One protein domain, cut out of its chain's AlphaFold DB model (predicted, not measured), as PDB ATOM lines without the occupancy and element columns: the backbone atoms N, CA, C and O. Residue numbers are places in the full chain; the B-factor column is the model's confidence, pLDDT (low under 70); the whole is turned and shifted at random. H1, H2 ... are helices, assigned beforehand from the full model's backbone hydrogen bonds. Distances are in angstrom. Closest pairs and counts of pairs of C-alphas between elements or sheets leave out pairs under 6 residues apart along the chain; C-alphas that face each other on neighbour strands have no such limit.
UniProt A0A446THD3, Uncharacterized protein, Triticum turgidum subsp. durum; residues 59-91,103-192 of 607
ATOM      1  N   THR A  59     185.171  54.439  47.313       50.91
ATOM      2  CA  THR A  59     184.026  55.221  47.770       50.91
ATOM      3  C   THR A  59     184.414  56.690  47.697       50.91
ATOM      4  O   THR A  59     185.342  57.119  48.381       50.91
ATOM      5  N   ASN A  60     183.724  57.474  46.870       58.22
ATOM      6  CA  ASN A  60     184.039  58.886  46.704       58.22
ATOM      7  C   ASN A  60     183.561  59.655  47.953       58.22
ATOM      8  O   ASN A  60     182.448  60.172  47.996       58.22
ATOM      9  N   TYR A  61     184.368  59.658  49.021       62.22
ATOM     10  CA  TYR A  61     183.976  60.128  50.362       62.22
ATOM     11  C   TYR A  61     183.484  61.583  50.392       62.22
ATOM     12  O   TYR A  61     182.697  61.946  51.267       62.22
ATOM     13  N   LEU A  62     183.903  62.394  49.418       62.53
ATOM     14  CA  LEU A  62     183.413  63.754  49.218       62.53
ATOM     15  C   LEU A  62     181.922  63.772  48.830       62.53
ATOM     16  O   LEU A  62     181.148  64.495  49.446       62.53
ATOM     17  N   GLU A  63     181.496  62.900  47.907       68.88
ATOM     18  CA  GLU A  63     180.081  62.747  47.531       68.88
ATOM     19  C   GLU A  63     179.231  62.256  48.712       68.88
ATOM     20  O   GLU A  63     178.075  62.646  48.844       68.88
ATOM     21  N   TYR A  64     179.799  61.429  49.598       72.62
ATOM     22  CA  TYR A  64     179.118  60.979  50.816       72.62
ATOM     23  C   TYR A  64     178.949  62.112  51.845       72.62
ATOM     24  O   TYR A  64     177.877  62.242  52.438       72.62
ATOM     25  N   LEU A  65     179.967  62.961  52.033       74.06
ATOM     26  CA  LEU A  65     179.855  64.158  52.875       74.06
ATOM     27  C   LEU A  65     178.840  65.159  52.309       74.06
ATOM     28  O   LEU A  65     178.006  65.649  53.068       74.06
ATOM     29  N   ASP A  66     178.846  65.403  50.996       76.75
ATOM     30  CA  ASP A  66     177.854  66.261  50.335       76.75
ATOM     31  C   ASP A  66     176.429  65.686  50.455       76.75
ATOM     32  O   ASP A  66     175.481  66.432  50.707       76.75
ATOM     33  N   MET A  67     176.268  64.359  50.371       80.00
ATOM     34  CA  MET A  67     174.988  63.675  50.603       80.00
ATOM     35  C   MET A  67     174.480  63.877  52.037       80.00
ATOM     36  O   MET A  67     173.313  64.204  52.247       80.00
ATOM     37  N   MET A  68     175.354  63.697  53.036       78.62
ATOM     38  CA  MET A  68     174.993  63.900  54.441       78.62
ATOM     39  C   MET A  68     174.697  65.368  54.753       78.62
ATOM     40  O   MET A  68     173.768  65.648  55.508       78.62
ATOM     41  N   LYS A  69     175.447  66.301  54.158       82.81
ATOM     42  CA  LYS A  69     175.197  67.738  54.275       82.81
ATOM     43  C   LYS A  69     173.818  68.100  53.724       82.81
ATOM     44  O   LYS A  69     173.047  68.740  54.428       82.81
ATOM     45  N   LEU A  70     173.472  67.612  52.532       82.31
ATOM     46  CA  LEU A  70     172.155  67.830  51.927       82.31
ATOM     47  C   LEU A  70     171.011  67.286  52.803       82.31
ATOM     48  O   LEU A  70     169.960  67.919  52.897       82.31
ATOM     49  N   GLU A  71     171.202  66.140  53.464       80.38
ATOM     50  CA  GLU A  71     170.214  65.580  54.397       80.38
ATOM     51  C   GLU A  71     170.104  66.414  55.690       80.38
ATOM     52  O   GLU A  71     168.993  66.679  56.151       80.38
ATOM     53  N   VAL A  72     171.227  66.896  56.243       83.69
ATOM     54  CA  VAL A  72     171.247  67.817  57.399       83.69
ATOM     55  C   VAL A  72     170.535  69.129  57.066       83.69
ATOM     56  O   VAL A  72     169.646  69.528  57.817       83.69
ATOM     57  N   ASP A  73     170.854  69.751  55.929       83.12
ATOM     58  CA  ASP A  73     170.207  70.979  55.449       83.12
ATOM     59  C   ASP A  73     168.695  70.748  55.246       83.12
ATOM     60  O   ASP A  73     167.865  71.525  55.717       83.12
ATOM     61  N   THR A  74     168.311  69.606  54.662       85.06
ATOM     62  CA  THR A  74     166.904  69.207  54.476       85.06
ATOM     63  C   THR A  74     166.159  69.002  55.803       85.06
ATOM     64  O   THR A  74     164.966  69.298  55.898       85.06
ATOM     65  N   HIS A  75     166.819  68.472  56.835       81.50
ATOM     66  CA  HIS A  75     166.245  68.340  58.176       81.50
ATOM     67  C   HIS A  75     166.151  69.692  58.902       81.50
ATOM     68  O   HIS A  75     165.159  69.944  59.591       81.50
ATOM     69  N   LEU A  76     167.137  70.572  58.713       86.19
ATOM     70  CA  LEU A  76     167.173  71.914  59.289       86.19
ATOM     71  C   LEU A  76     166.081  72.820  58.699       86.19
ATOM     72  O   LEU A  76     165.369  73.477  59.456       86.19
ATOM     73  N   ASP A  77     165.888  72.806  57.378       82.12
ATOM     74  CA  ASP A  77     164.837  73.585  56.708       82.12
ATOM     75  C   ASP A  77     163.426  73.137  57.120       82.12
ATOM     76  O   ASP A  77     162.544  73.976  57.316       82.12
ATOM     77  N   LYS A  78     163.209  71.828  57.331       82.56
ATOM     78  CA  LYS A  78     161.944  71.307  57.883       82.56
ATOM     79  C   LYS A  78     161.704  71.823  59.301       82.56
ATOM     80  O   LYS A  78     160.659  72.416  59.548       82.56
ATOM     81  N   LEU A  79     162.689  71.671  60.192       85.00
ATOM     82  CA  LEU A  79     162.599  72.130  61.582       85.00
ATOM     83  C   LEU A  79     162.364  73.648  61.668       85.00
ATOM     84  O   LEU A  79     161.565  74.119  62.473       85.00
ATOM     85  N   LYS A  80     163.010  74.425  60.793       84.00
ATOM     86  CA  LYS A  80     162.800  75.871  60.647       84.00
ATOM     87  C   LYS A  80     161.380  76.203  60.168       84.00
ATOM     88  O   LYS A  80     160.791  77.171  60.647       84.00
ATOM     89  N   GLY A  81     160.812  75.396  59.271       80.12
ATOM     90  CA  GLY A  81     159.401  75.467  58.879       80.12
ATOM     91  C   GLY A  81     158.440  75.225  60.050       80.12
ATOM     92  O   GLY A  81     157.472  75.965  60.209       80.12
ATOM     93  N   ASP A  82     158.736  74.257  60.917       76.81
ATOM     94  CA  ASP A  82     157.907  73.957  62.094       76.81
ATOM     95  C   ASP A  82     158.003  75.056  63.169       76.81
ATOM     96  O   ASP A  82     156.988  75.487  63.714       76.81
ATOM     97  N   VAL A  83     159.211  75.567  63.439       79.12
ATOM     98  CA  VAL A  83     159.452  76.649  64.415       79.12
ATOM     99  C   VAL A  83     158.840  77.976  63.953       79.12
ATOM    100  O   VAL A  83     158.218  78.672  64.753       79.12
ATOM    101  N   THR A  84     158.929  78.313  62.664       73.75
ATOM    102  CA  THR A  84     158.184  79.464  62.113       73.75
ATOM    103  C   THR A  84     156.675  79.208  62.107       73.75
ATOM    104  O   THR A  84     155.890  80.129  62.325       73.75
ATOM    105  N   GLY A  85     156.234  77.954  61.957       67.62
ATOM    106  CA  GLY A  85     154.854  77.543  62.223       67.62
ATOM    107  C   GLY A  85     154.399  77.876  63.650       67.62
ATOM    108  O   GLY A  85     153.322  78.442  63.821       67.62
ATOM    109  N   LEU A  86     155.239  77.603  64.653       68.62
ATOM    110  CA  LEU A  86     154.995  77.911  66.068       68.62
ATOM    111  C   LEU A  86     154.980  79.427  66.353       68.62
ATOM    112  O   LEU A  86     154.139  79.903  67.115       68.62
ATOM    113  N   GLU A  87     155.850  80.204  65.706       64.19
ATOM    114  CA  GLU A  87     155.877  81.673  65.811       64.19
ATOM    115  C   GLU A  87     154.550  82.307  65.340       64.19
ATOM    116  O   GLU A  87     154.037  83.237  65.964       64.19
ATOM    117  N   ASN A  88     153.909  81.717  64.323       60.34
ATOM    118  CA  ASN A  88     152.574  82.114  63.859       60.34
ATOM    119  C   ASN A  88     151.424  81.754  64.833       60.34
ATOM    120  O   ASN A  88     150.316  82.255  64.655       60.34
ATOM    121  N   TYR A  89     151.654  80.936  65.871       61.09
ATOM    122  CA  TYR A  89     150.707  80.765  66.990       61.09
ATOM    123  C   TYR A  89     150.904  81.816  68.097       61.09
ATOM    124  O   TYR A  89     149.994  82.031  68.899       61.09
ATOM    125  N   ALA A  90     152.067  82.477  68.154       54.09
ATOM    126  CA  ALA A  90     152.381  83.487  69.165       54.09
ATOM    127  C   ALA A  90     151.889  84.900  68.790       54.09
ATOM    128  O   ALA A  90     151.711  85.738  69.678       54.09
ATOM    129  N   LEU A  91     151.639  85.167  67.502       51.59
ATOM    130  CA  LEU A  91     151.077  86.428  67.012       51.59
ATOM    131  C   LEU A  91     149.559  86.315  66.762       51.59
ATOM    132  O   LEU A  91     149.143  85.684  65.790       51.59
ATOM    133  N   GLY A 103     145.019  71.860  62.456       56.97
ATOM    134  CA  GLY A 103     144.292  70.813  63.184       56.97
ATOM    135  C   GLY A 103     145.026  70.163  64.365       56.97
ATOM    136  O   GLY A 103     144.413  69.362  65.066       56.97
ATOM    137  N   MET A 104     146.306  70.475  64.608       62.16
ATOM    138  CA  MET A 104     147.078  69.898  65.719       62.16
ATOM    139  C   MET A 104     147.091  70.816  66.949       62.16
ATOM    140  O   MET A 104     147.149  72.036  66.818       62.16
ATOM    141  N   SER A 105     147.038  70.226  68.150       71.81
ATOM    142  CA  SER A 105     147.201  70.970  69.410       71.81
ATOM    143  C   SER A 105     148.649  71.439  69.581       71.81
ATOM    144  O   SER A 105     149.573  70.758  69.131       71.81
ATOM    145  N   LEU A 106     148.839  72.555  70.293       75.25
ATOM    146  CA  LEU A 106     150.147  73.134  70.615       75.25
ATOM    147  C   LEU A 106     151.101  72.104  71.243       75.25
ATOM    148  O   LEU A 106     152.255  72.017  70.838       75.25
ATOM    149  N   ASP A 107     150.601  71.272  72.160       73.94
ATOM    150  CA  ASP A 107     151.394  70.219  72.810       73.94
ATOM    151  C   ASP A 107     151.936  69.196  71.799       73.94
ATOM    152  O   ASP A 107     153.076  68.755  71.901       73.94
ATOM    153  N   VAL A 108     151.136  68.839  70.787       77.00
ATOM    154  CA  VAL A 108     151.526  67.858  69.763       77.00
ATOM    155  C   VAL A 108     152.511  68.477  68.768       77.00
ATOM    156  O   VAL A 108     153.428  67.799  68.322       77.00
ATOM    157  N   MET A 109     152.374  69.775  68.474       77.31
ATOM    158  CA  MET A 109     153.356  70.524  67.684       77.31
ATOM    159  C   MET A 109     154.708  70.623  68.404       77.31
ATOM    160  O   MET A 109     155.744  70.424  67.779       77.31
ATOM    161  N   LEU A 110     154.712  70.879  69.716       81.75
ATOM    162  CA  LEU A 110     155.938  70.906  70.520       81.75
ATOM    163  C   LEU A 110     156.617  69.529  70.583       81.75
ATOM    164  O   LEU A 110     157.837  69.459  70.458       81.75
ATOM    165  N   ILE A 111     155.842  68.445  70.707       82.25
ATOM    166  CA  ILE A 111     156.363  67.069  70.637       82.25
ATOM    167  C   ILE A 111     156.966  66.781  69.254       82.25
ATOM    168  O   ILE A 111     158.074  66.264  69.175       82.25
ATOM    169  N   GLU A 112     156.293  67.152  68.161       81.25
ATOM    170  CA  GLU A 112     156.808  66.929  66.803       81.25
ATOM    171  C   GLU A 112     158.095  67.735  66.525       81.25
ATOM    172  O   GLU A 112     159.023  67.226  65.894       81.25
ATOM    173  N   ILE A 113     158.194  68.964  67.046       84.06
ATOM    174  CA  ILE A 113     159.419  69.780  66.994       84.06
ATOM    175  C   ILE A 113     160.553  69.114  67.792       84.06
ATOM    176  O   ILE A 113     161.674  69.035  67.285       84.06
ATOM    177  N   ASP A 114     160.285  68.593  68.994       84.31
ATOM    178  CA  ASP A 114     161.289  67.893  69.810       84.31
ATOM    179  C   ASP A 114     161.744  66.568  69.169       84.31
ATOM    180  O   ASP A 114     162.943  66.294  69.096       84.31
ATOM    181  N   GLU A 115     160.831  65.772  68.607       85.69
ATOM    182  CA  GLU A 115     161.174  64.553  67.859       85.69
ATOM    183  C   GLU A 115     162.060  64.865  66.641       85.69
ATOM    184  O   GLU A 115     163.081  64.203  66.422       85.69
ATOM    185  N   ARG A 116     161.726  65.908  65.868       83.31
ATOM    186  CA  ARG A 116     162.520  66.348  64.706       83.31
ATOM    187  C   ARG A 116     163.880  66.923  65.116       83.31
ATOM    188  O   ARG A 116     164.877  66.643  64.446       83.31
ATOM    189  N   PHE A 117     163.953  67.656  66.226       86.06
ATOM    190  CA  PHE A 117     165.207  68.145  66.805       86.06
ATOM    191  C   PHE A 117     166.104  66.991  67.282       86.06
ATOM    192  O   PHE A 117     167.296  66.958  66.969       86.06
ATOM    193  N   ASN A 118     165.537  65.992  67.962       83.81
ATOM    194  CA  ASN A 118     166.263  64.794  68.381       83.81
ATOM    195  C   ASN A 118     166.732  63.948  67.181       83.81
ATOM    196  O   ASN A 118     167.854  63.438  67.197       83.81
ATOM    197  N   ALA A 119     165.943  63.859  66.105       82.19
ATOM    198  CA  ALA A 119     166.364  63.221  64.855       82.19
ATOM    199  C   ALA A 119     167.541  63.958  64.186       82.19
ATOM    200  O   ALA A 119     168.518  63.318  63.794       82.19
ATOM    201  N   LEU A 120     167.495  65.297  64.117       86.00
ATOM    202  CA  LEU A 120     168.604  66.121  63.617       86.00
ATOM    203  C   LEU A 120     169.868  65.939  64.475       86.00
ATOM    204  O   LEU A 120     170.956  65.755  63.938       86.00
ATOM    205  N   LYS A 121     169.729  65.912  65.805       83.50
ATOM    206  CA  LYS A 121     170.828  65.670  66.754       83.50
ATOM    207  C   LYS A 121     171.483  64.296  66.559       83.50
ATOM    208  O   LYS A 121     172.709  64.196  66.604       83.50
ATOM    209  N   LEU A 122     170.690  63.250  66.315       83.00
ATOM    210  CA  LEU A 122     171.191  61.907  65.997       83.00
ATOM    211  C   LEU A 122     171.920  61.874  64.648       83.00
ATOM    212  O   LEU A 122     173.013  61.315  64.569       83.00
ATOM    213  N   LEU A 123     171.361  62.509  63.613       85.12
ATOM    214  CA  LEU A 123     172.001  62.640  62.300       85.12
ATOM    215  C   LEU A 123     173.357  63.350  62.420       85.12
ATOM    216  O   LEU A 123     174.372  62.828  61.962       85.12
ATOM    217  N   LEU A 124     173.401  64.485  63.121       81.38
ATOM    218  CA  LEU A 124     174.620  65.263  63.340       81.38
ATOM    219  C   LEU A 124     175.689  64.456  64.103       81.38
ATOM    220  O   LEU A 124     176.868  64.507  63.761       81.38
ATOM    221  N   ALA A 125     175.289  63.648  65.091       74.50
ATOM    222  CA  ALA A 125     176.197  62.762  65.822       74.50
ATOM    223  C   ALA A 125     176.789  61.632  64.951       74.50
ATOM    224  O   ALA A 125     177.919  61.204  65.197       74.50
ATOM    225  N   VAL A 126     176.060  61.158  63.933       79.12
ATOM    226  CA  VAL A 126     176.582  60.215  62.926       79.12
ATOM    227  C   VAL A 126     177.562  60.922  61.988       79.12
ATOM    228  O   VAL A 126     178.663  60.412  61.782       79.12
ATOM    229  N   VAL A 127     177.217  62.118  61.497       78.25
ATOM    230  CA  VAL A 127     178.089  62.947  60.643       78.25
ATOM    231  C   VAL A 127     179.422  63.244  61.334       78.25
ATOM    232  O   VAL A 127     180.478  62.971  60.766       78.25
ATOM    233  N   PHE A 128     179.395  63.734  62.578       73.12
ATOM    234  CA  PHE A 128     180.612  64.052  63.333       73.12
ATOM    235  C   PHE A 128     181.470  62.825  63.640       73.12
ATOM    236  O   PHE A 128     182.696  62.923  63.608       73.12
ATOM    237  N   ARG A 129     180.857  61.666  63.913       75.94
ATOM    238  CA  ARG A 129     181.598  60.414  64.103       75.94
ATOM    239  C   ARG A 129     182.316  60.013  62.816       75.94
ATOM    240  O   ARG A 129     183.523  59.827  62.834       75.94
ATOM    241  N   GLN A 130     181.603  60.000  61.691       69.56
ATOM    242  CA  GLN A 130     182.180  59.630  60.398       69.56
ATOM    243  C   GLN A 130     183.258  60.618  59.913       69.56
ATOM    244  O   GLN A 130     184.219  60.202  59.273       69.56
ATOM    245  N   ALA A 131     183.121  61.911  60.227       65.75
ATOM    246  CA  ALA A 131     184.138  62.923  59.938       65.75
ATOM    247  C   ALA A 131     185.389  62.773  60.825       65.75
ATOM    248  O   ALA A 131     186.502  62.996  60.357       65.75
ATOM    249  N   ARG A 132     185.220  62.368  62.092       63.94
ATOM    250  CA  ARG A 132     186.323  62.078  63.023       63.94
ATOM    251  C   ARG A 132     187.079  60.802  62.652       63.94
ATOM    252  O   ARG A 132     188.298  60.764  62.782       63.94
ATOM    253  N   ASP A 133     186.365  59.791  62.167       58.66
ATOM    254  CA  ASP A 133     186.916  58.491  61.779       58.66
ATOM    255  C   ASP A 133     187.513  58.502  60.347       58.66
ATOM    256  O   ASP A 133     187.731  57.444  59.758       58.66
ATOM    257  N   MET A 134     187.781  59.683  59.764       62.44
ATOM    258  CA  MET A 134     188.338  59.854  58.413       62.44
ATOM    259  C   MET A 134     189.870  60.068  58.428       62.44
ATOM    260  O   MET A 134     190.335  61.201  58.606       62.44
ATOM    261  N   PRO A 135     190.694  59.036  58.152       49.94
ATOM    262  CA  PRO A 135     192.133  59.201  57.964       49.94
ATOM    263  C   PRO A 135     192.433  59.806  56.581       49.94
ATOM    264  O   PRO A 135     192.659  59.086  55.611       49.94
ATOM    265  N   GLY A 136     192.441  61.139  56.471       53.22
ATOM    266  CA  GLY A 136     192.868  61.800  55.228       53.22
ATOM    267  C   GLY A 136     192.662  63.311  55.131       53.22
ATOM    268  O   GLY A 136     193.396  63.961  54.391       53.22
ATOM    269  N   LEU A 137     191.723  63.903  55.879       52.06
ATOM    270  CA  LEU A 137     191.450  65.346  55.804       52.06
ATOM    271  C   LEU A 137     192.335  66.157  56.771       52.06
ATOM    272  O   LEU A 137     191.856  66.858  57.662       52.06
ATOM    273  N   THR A 138     193.654  66.036  56.617       46.97
ATOM    274  CA  THR A 138     194.638  66.674  57.499       46.97
ATOM    275  C   THR A 138     194.697  68.196  57.335       46.97
ATOM    276  O   THR A 138     195.377  68.723  56.460       46.97
ATOM    277  N   ASN A 139     194.095  68.878  58.314       54.28
ATOM    278  CA  ASN A 139     194.563  70.112  58.967       54.28
ATOM    279  C   ASN A 139     193.977  71.498  58.597       54.28
ATOM    280  O   ASN A 139     193.711  72.210  59.559       54.28
ATOM    281  N   PRO A 140     193.718  71.940  57.345       54.91
ATOM    282  CA  PRO A 140     193.335  73.343  57.111       54.91
ATOM    283  C   PRO A 140     191.890  73.665  57.535       54.91
ATOM    284  O   PRO A 140     191.641  74.657  58.209       54.91
ATOM    285  N   LEU A 141     190.927  72.798  57.198       55.31
ATOM    286  CA  LEU A 141     189.508  73.065  57.471       55.31
ATOM    287  C   LEU A 141     189.166  72.978  58.970       55.31
ATOM    288  O   LEU A 141     188.269  73.669  59.446       55.31
ATOM    289  N   VAL A 142     189.889  72.135  59.716       59.19
ATOM    290  CA  VAL A 142     189.707  71.972  61.166       59.19
ATOM    291  C   VAL A 142     190.247  73.188  61.919       59.19
ATOM    292  O   VAL A 142     189.602  73.640  62.862       59.19
ATOM    293  N   THR A 143     191.379  73.762  61.489       60.94
ATOM    294  CA  THR A 143     191.896  74.997  62.094       60.94
ATOM    295  C   THR A 143     190.995  76.194  61.817       60.94
ATOM    296  O   THR A 143     190.736  76.960  62.740       60.94
ATOM    297  N   ASP A 144     190.473  76.337  60.595       62.09
ATOM    298  CA  ASP A 144     189.613  77.476  60.243       62.09
ATOM    299  C   ASP A 144     188.295  77.461  61.039       62.09
ATOM    300  O   ASP A 144     187.926  78.478  61.631       62.09
ATOM    301  N   LEU A 145     187.635  76.295  61.162       72.00
ATOM    302  CA  LEU A 145     186.440  76.151  62.009       72.00
ATOM    303  C   LEU A 145     186.726  76.427  63.491       72.00
ATOM    304  O   LEU A 145     185.863  76.951  64.196       72.00
ATOM    305  N   GLN A 146     187.910  76.049  63.983       74.56
ATOM    306  CA  GLN A 146     188.261  76.247  65.384       74.56
ATOM    307  C   GLN A 146     188.501  77.730  65.704       74.56
ATOM    308  O   GLN A 146     187.951  78.224  66.687       74.56
ATOM    309  N   TRP A 147     189.224  78.461  64.849       72.94
ATOM    310  CA  TRP A 147     189.395  79.911  65.003       72.94
ATOM    311  C   TRP A 147     188.071  80.671  64.881       72.94
ATOM    312  O   TRP A 147     187.844  81.617  65.634       72.94
ATOM    313  N   GLU A 148     187.172  80.257  63.982       76.94
ATOM    314  CA  GLU A 148     185.844  80.869  63.878       76.94
ATOM    315  C   GLU A 148     184.996  80.616  65.136       76.94
ATOM    316  O   GLU A 148     184.334  81.533  65.624       76.94
ATOM    317  N   HIS A 149     185.061  79.416  65.725       81.81
ATOM    318  CA  HIS A 149     184.368  79.120  66.979       81.81
ATOM    319  C   HIS A 149     184.942  79.899  68.176       81.81
ATOM    320  O   HIS A 149     184.178  80.453  68.968       81.81
ATOM    321  N   GLU A 150     186.269  79.990  68.297       85.50
ATOM    322  CA  GLU A 150     186.934  80.777  69.345       85.50
ATOM    323  C   GLU A 150     186.584  82.273  69.227       85.50
ATOM    324  O   GLU A 150     186.207  82.895  70.222       85.50
ATOM    325  N   LEU A 151     186.575  82.828  68.007       89.88
ATOM    326  CA  LEU A 151     186.157  84.209  67.744       89.88
ATOM    327  C   LEU A 151     184.668  84.445  68.057       89.88
ATOM    328  O   LEU A 151     184.312  85.479  68.624       89.88
ATOM    329  N   GLN A 152     183.784  83.498  67.726       89.81
ATOM    330  CA  GLN A 152     182.364  83.578  68.091       89.81
ATOM    331  C   GLN A 152     182.175  83.589  69.614       89.81
ATOM    332  O   GLN A 152     181.390  84.392  70.123       89.81
ATOM    333  N   LEU A 153     182.910  82.751  70.354       88.06
ATOM    334  CA  LEU A 153     182.884  82.744  71.818       88.06
ATOM    335  C   LEU A 153     183.424  84.053  72.414       88.06
ATOM    336  O   LEU A 153     182.848  84.549  73.381       88.06
ATOM    337  N   GLU A 154     184.468  84.647  71.830       93.19
ATOM    338  CA  GLU A 154     184.991  85.951  72.257       93.19
ATOM    339  C   GLU A 154     183.976  87.081  72.012       93.19
ATOM    340  O   GLU A 154     183.692  87.858  72.923       93.19
ATOM    341  N   ILE A 155     183.344  87.133  70.833       91.75
ATOM    342  CA  ILE A 155     182.297  88.121  70.511       91.75
ATOM    343  C   ILE A 155     181.080  87.963  71.437       91.75
ATOM    344  O   ILE A 155     180.537  88.961  71.922       91.75
ATOM    345  N   ILE A 156     180.659  86.730  71.733       90.19
ATOM    346  CA  ILE A 156     179.590  86.462  72.709       90.19
ATOM    347  C   ILE A 156     180.032  86.907  74.112       90.19
ATOM    348  O   ILE A 156     179.260  87.546  74.819       90.19
ATOM    349  N   GLY A 157     181.282  86.649  74.502       92.88
ATOM    350  CA  GLY A 157     181.843  87.097  75.777       92.88
ATOM    351  C   GLY A 157     181.842  88.621  75.928       92.88
ATOM    352  O   GLY A 157     181.393  89.132  76.953       92.88
ATOM    353  N   ILE A 158     182.278  89.347  74.894       94.00
ATOM    354  CA  ILE A 158     182.290  90.816  74.854       94.00
ATOM    355  C   ILE A 158     180.865  91.371  74.915       94.00
ATOM    356  O   ILE A 158     180.574  92.202  75.773       94.00
ATOM    357  N   THR A 159     179.958  90.890  74.059       91.06
ATOM    358  CA  THR A 159     178.573  91.395  74.015       91.06
ATOM    359  C   THR A 159     177.801  91.105  75.304       91.06
ATOM    360  O   THR A 159     177.080  91.971  75.795       91.06
ATOM    361  N   VAL A 160     177.999  89.934  75.923       91.75
ATOM    362  CA  VAL A 160     177.420  89.615  77.239       91.75
ATOM    363  C   VAL A 160     178.017  90.500  78.336       91.75
ATOM    364  O   VAL A 160     177.265  91.014  79.166       91.75
ATOM    365  N   ALA A 161     179.335  90.727  78.344       93.06
ATOM    366  CA  ALA A 161     179.979  91.609  79.319       93.06
ATOM    367  C   ALA A 161     179.487  93.063  79.199       93.06
ATOM    368  O   ALA A 161     179.199  93.696  80.214       93.06
ATOM    369  N   GLU A 162     179.324  93.569  77.975       95.25
ATOM    370  CA  GLU A 162     178.809  94.913  77.693       95.25
ATOM    371  C   GLU A 162     177.331  95.054  78.105       95.25
ATOM    372  O   GLU A 162     176.959  96.034  78.752       95.25
ATOM    373  N   CYS A 163     176.495  94.039  77.848       91.12
ATOM    374  CA  CYS A 163     175.118  93.999  78.351       91.12
ATOM    375  C   CYS A 163     175.041  93.967  79.887       91.12
ATOM    376  O   CYS A 163     174.204  94.659  80.467       91.12
ATOM    377  N   ILE A 164     175.903  93.196  80.562       92.75
ATOM    378  CA  ILE A 164     175.962  93.157  82.033       92.75
ATOM    379  C   ILE A 164     176.397  94.519  82.587       92.75
ATOM    380  O   ILE A 164     175.744  95.031  83.496       92.75
ATOM    381  N   ALA A 165     177.436  95.132  82.016       94.50
ATOM    382  CA  ALA A 165     177.921  96.447  82.428       94.50
ATOM    383  C   ALA A 165     176.848  97.536  82.249       94.50
ATOM    384  O   ALA A 165     176.582  98.296  83.181       94.50
ATOM    385  N   GLY A 166     176.158  97.564  81.102       94.94
ATOM    386  CA  GLY A 166     175.063  98.507  80.852       94.94
ATOM    387  C   GLY A 166     173.872  98.321  81.800       94.94
ATOM    388  O   GLY A 166     173.290  99.302  82.264       94.94
ATOM    389  N   LEU A 167     173.528  97.076  82.154       92.88
ATOM    390  CA  LEU A 167     172.496  96.790  83.160       92.88
ATOM    391  C   LEU A 167     172.919  97.217  84.573       92.88
ATOM    392  O   LEU A 167     172.081  97.712  85.327       92.88
ATOM    393  N   GLN A 168     174.197  97.054  84.931       94.50
ATOM    394  CA  GLN A 168     174.743  97.534  86.203       94.50
ATOM    395  C   GLN A 168     174.696  99.064  86.286       94.50
ATOM    396  O   GLN A 168     174.149  99.590  87.254       94.50
ATOM    397  N   GLU A 169     175.164  99.779  85.261       95.06
ATOM    398  CA  GLU A 169     175.133 101.249  85.225       95.06
ATOM    399  C   GLU A 169     173.693 101.798  85.255       95.06
ATOM    400  O   GLU A 169     173.400 102.760  85.966       95.06
ATOM    401  N   GLU A 170     172.754 101.164  84.545       93.50
ATOM    402  CA  GLU A 170     171.330 101.523  84.574       93.50
ATOM    403  C   GLU A 170     170.705 101.338  85.969       93.50
ATOM    404  O   GLU A 170     169.940 102.197  86.424       93.50
ATOM    405  N   LEU A 171     171.036 100.241  86.662       91.56
ATOM    406  CA  LEU A 171     170.580  99.969  88.027       91.56
ATOM    407  C   LEU A 171     171.192 100.940  89.038       91.56
ATOM    408  O   LEU A 171     170.454 101.503  89.849       91.56
ATOM    409  N   GLU A 172     172.502 101.184  88.975       93.56
ATOM    410  CA  GLU A 172     173.176 102.157  89.837       93.56
ATOM    411  C   GLU A 172     172.608 103.561  89.629       93.56
ATOM    412  O   GLU A 172     172.250 104.230  90.600       93.56
ATOM    413  N   ARG A 173     172.432 104.000  88.377       93.81
ATOM    414  CA  ARG A 173     171.877 105.324  88.070       93.81
ATOM    415  C   ARG A 173     170.461 105.492  88.623       93.81
ATOM    416  O   ARG A 173     170.183 106.503  89.267       93.81
ATOM    417  N   LYS A 174     169.587 104.491  88.446       93.00
ATOM    418  CA  LYS A 174     168.234 104.482  89.034       93.00
ATOM    419  C   LYS A 174     168.261 104.485  90.561       93.00
ATOM    420  O   LYS A 174     167.473 105.204  91.177       93.00
ATOM    421  N   LEU A 175     169.173 103.732  91.175       91.12
ATOM    422  CA  LEU A 175     169.344 103.702  92.625       91.12
ATOM    423  C   LEU A 175     169.792 105.073  93.155       91.12
ATOM    424  O   LEU A 175     169.193 105.585  94.101       91.12
ATOM    425  N   TYR A 176     170.784 105.710  92.526       91.38
ATOM    426  CA  TYR A 176     171.232 107.058  92.884       91.38
ATOM    427  C   TYR A 176     170.133 108.110  92.691       91.38
ATOM    428  O   TYR A 176     169.957 108.967  93.560       91.38
ATOM    429  N   GLU A 177     169.355 108.031  91.610       91.88
ATOM    430  CA  GLU A 177     168.217 108.920  91.375       91.88
ATOM    431  C   GLU A 177     167.147 108.749  92.468       91.88
ATOM    432  O   GLU A 177     166.767 109.731  93.114       91.88
ATOM    433  N   GLN A 178     166.753 107.511  92.788       90.25
ATOM    434  CA  GLN A 178     165.799 107.203  93.860       90.25
ATOM    435  C   GLN A 178     166.303 107.650  95.243       90.25
ATOM    436  O   GLN A 178     165.542 108.242  96.017       90.25
ATOM    437  N   ILE A 179     167.584 107.428  95.556       87.25
ATOM    438  CA  ILE A 179     168.230 107.921  96.781       87.25
ATOM    439  C   ILE A 179     168.210 109.455  96.815       87.25
ATOM    440  O   ILE A 179     167.920 110.038  97.861       87.25
ATOM    441  N   SER A 180     168.464 110.133  95.691       89.62
ATOM    442  CA  SER A 180     168.447 111.599  95.624       89.62
ATOM    443  C   SER A 180     167.050 112.174  95.888       89.62
ATOM    444  O   SER A 180     166.909 113.058  96.737       89.62
ATOM    445  N   VAL A 181     166.006 111.609  95.269       87.00
ATOM    446  CA  VAL A 181     164.603 112.004  95.478       87.00
ATOM    447  C   VAL A 181     164.183 111.737  96.924       87.00
ATOM    448  O   VAL A 181     163.599 112.611  97.565       87.00
ATOM    449  N   THR A 182     164.551 110.580  97.479       87.69
ATOM    450  CA  THR A 182     164.276 110.223  98.882       87.69
ATOM    451  C   THR A 182     164.958 111.192  99.851       87.69
ATOM    452  O   THR A 182     164.335 111.659 100.804       87.69
ATOM    453  N   ASN A 183     166.210 111.576  99.586       87.75
ATOM    454  CA  ASN A 183     166.949 112.549 100.391       87.75
ATOM    455  C   ASN A 183     166.357 113.965 100.308       87.75
ATOM    456  O   ASN A 183     166.306 114.661 101.322       87.75
ATOM    457  N   ILE A 184     165.890 114.398  99.132       90.69
ATOM    458  CA  ILE A 184     165.186 115.680  98.964       90.69
ATOM    459  C   ILE A 184     163.860 115.654  99.737       90.69
ATOM    460  O   ILE A 184     163.584 116.566 100.514       90.69
ATOM    461  N   MET A 185     163.076 114.582  99.598       82.88
ATOM    462  CA  MET A 185     161.805 114.409 100.303       82.88
ATOM    463  C   MET A 185     161.990 114.378 101.829       82.88
ATOM    464  O   MET A 185     161.241 115.028 102.555       82.88
ATOM    465  N   SER A 186     163.030 113.692 102.313       84.81
ATOM    466  CA  SER A 186     163.406 113.630 103.731       84.81
ATOM    467  C   SER A 186     163.794 115.005 104.291       84.81
ATOM    468  O   SER A 186     163.284 115.410 105.335       84.81
ATOM    469  N   LYS A 187     164.611 115.783 103.561       88.19
ATOM    470  CA  LYS A 187     164.956 117.167 103.938       88.19
ATOM    471  C   LYS A 187     163.723 118.071 103.990       88.19
ATOM    472  O   LYS A 187     163.521 118.757 104.990       88.19
ATOM    473  N   ASN A 188     162.872 118.025 102.964       87.81
ATOM    474  CA  ASN A 188     161.636 118.808 102.906       87.81
ATOM    475  C   ASN A 188     160.677 118.440 104.054       87.81
ATOM    476  O   ASN A 188     160.055 119.314 104.656       87.81
ATOM    477  N   TRP A 189     160.584 117.151 104.401       83.75
ATOM    478  CA  TRP A 189     159.813 116.679 105.552       83.75
ATOM    479  C   TRP A 189     160.388 117.185 106.880       83.75
ATOM    480  O   TRP A 189     159.643 117.687 107.721       83.75
ATOM    481  N   GLN A 190     161.709 117.114 107.062       86.19
ATOM    482  CA  GLN A 190     162.382 117.611 108.262       86.19
ATOM    483  C   GLN A 190     162.211 119.131 108.430       86.19
ATOM    484  O   GLN A 190     162.002 119.606 109.549       86.19
ATOM    485  N   GLU A 191     162.237 119.896 107.336       90.44
ATOM    486  CA  GLU A 191     161.925 121.324 107.355       90.44
ATOM    487  C   GLU A 191     160.457 121.577 107.729       90.44
ATOM    488  O   GLU A 191     160.189 122.349 108.650       90.44
ATOM    489  N   ALA A 192     159.504 120.876 107.105       86.44
ATOM    490  CA  ALA A 192     158.080 120.998 107.424       86.44
ATOM    491  C   ALA A 192     157.771 120.661 108.897       86.44
ATOM    492  O   ALA A 192     157.008 121.375 109.548       86.44
TER     493      ALA A 192
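Overview. This is residues 59 to 91 and 103 to 192 of the 607 residues of an uncharacterized protein of Triticum turgidum subsp. durum (UniProt A0A446THD3). Two helices, H1 and H2, lie side by side, running opposite ways, and a much longer third, H3, sticks out from one end of this pair as a lone arm, the other limb of an open V. The printed part has 123 residues with three named helices, H1, H2, H3 in chain order, and no named strand: all helix. It is extended and flat, with a radius of gyration of the C-alphas of 26.5 A and spans of 92 by 49 by 17 A.

Along the chain. H1, residues 61 to 90, begins at C-alpha 61 (183.976, 60.128, 50.362) and is 43.6 A long. H2, residues 106 to 132, measures 38.6 A. H3, residues 140 to 192, measures 77.8 A and ends at C-alpha 192 (158.080, 120.998, 107.424).

Arrangement. H1 and H2 touch at a shallow tilt of 20 degrees; their closest C-alphas, of His 75 and Leu 120, are 6.3 A apart. H3 is apart from both. Every O i to N i+4 pair is within hydrogen-bond range in H2 and H3, and 25 of 26 in H1.

Size, cuts and confidence. Residues 135 to 192 stand free. Residues 92 to 102 are not printed, a gap of 17.5 A between C-alphas 91 and 103. The link from H2 to H3 is short, 7 residues. Mean pLDDT of the printed part is 78.8, with residues 59 to 63, 85 to 91, 103 to 104 and 130 to 144 under 70.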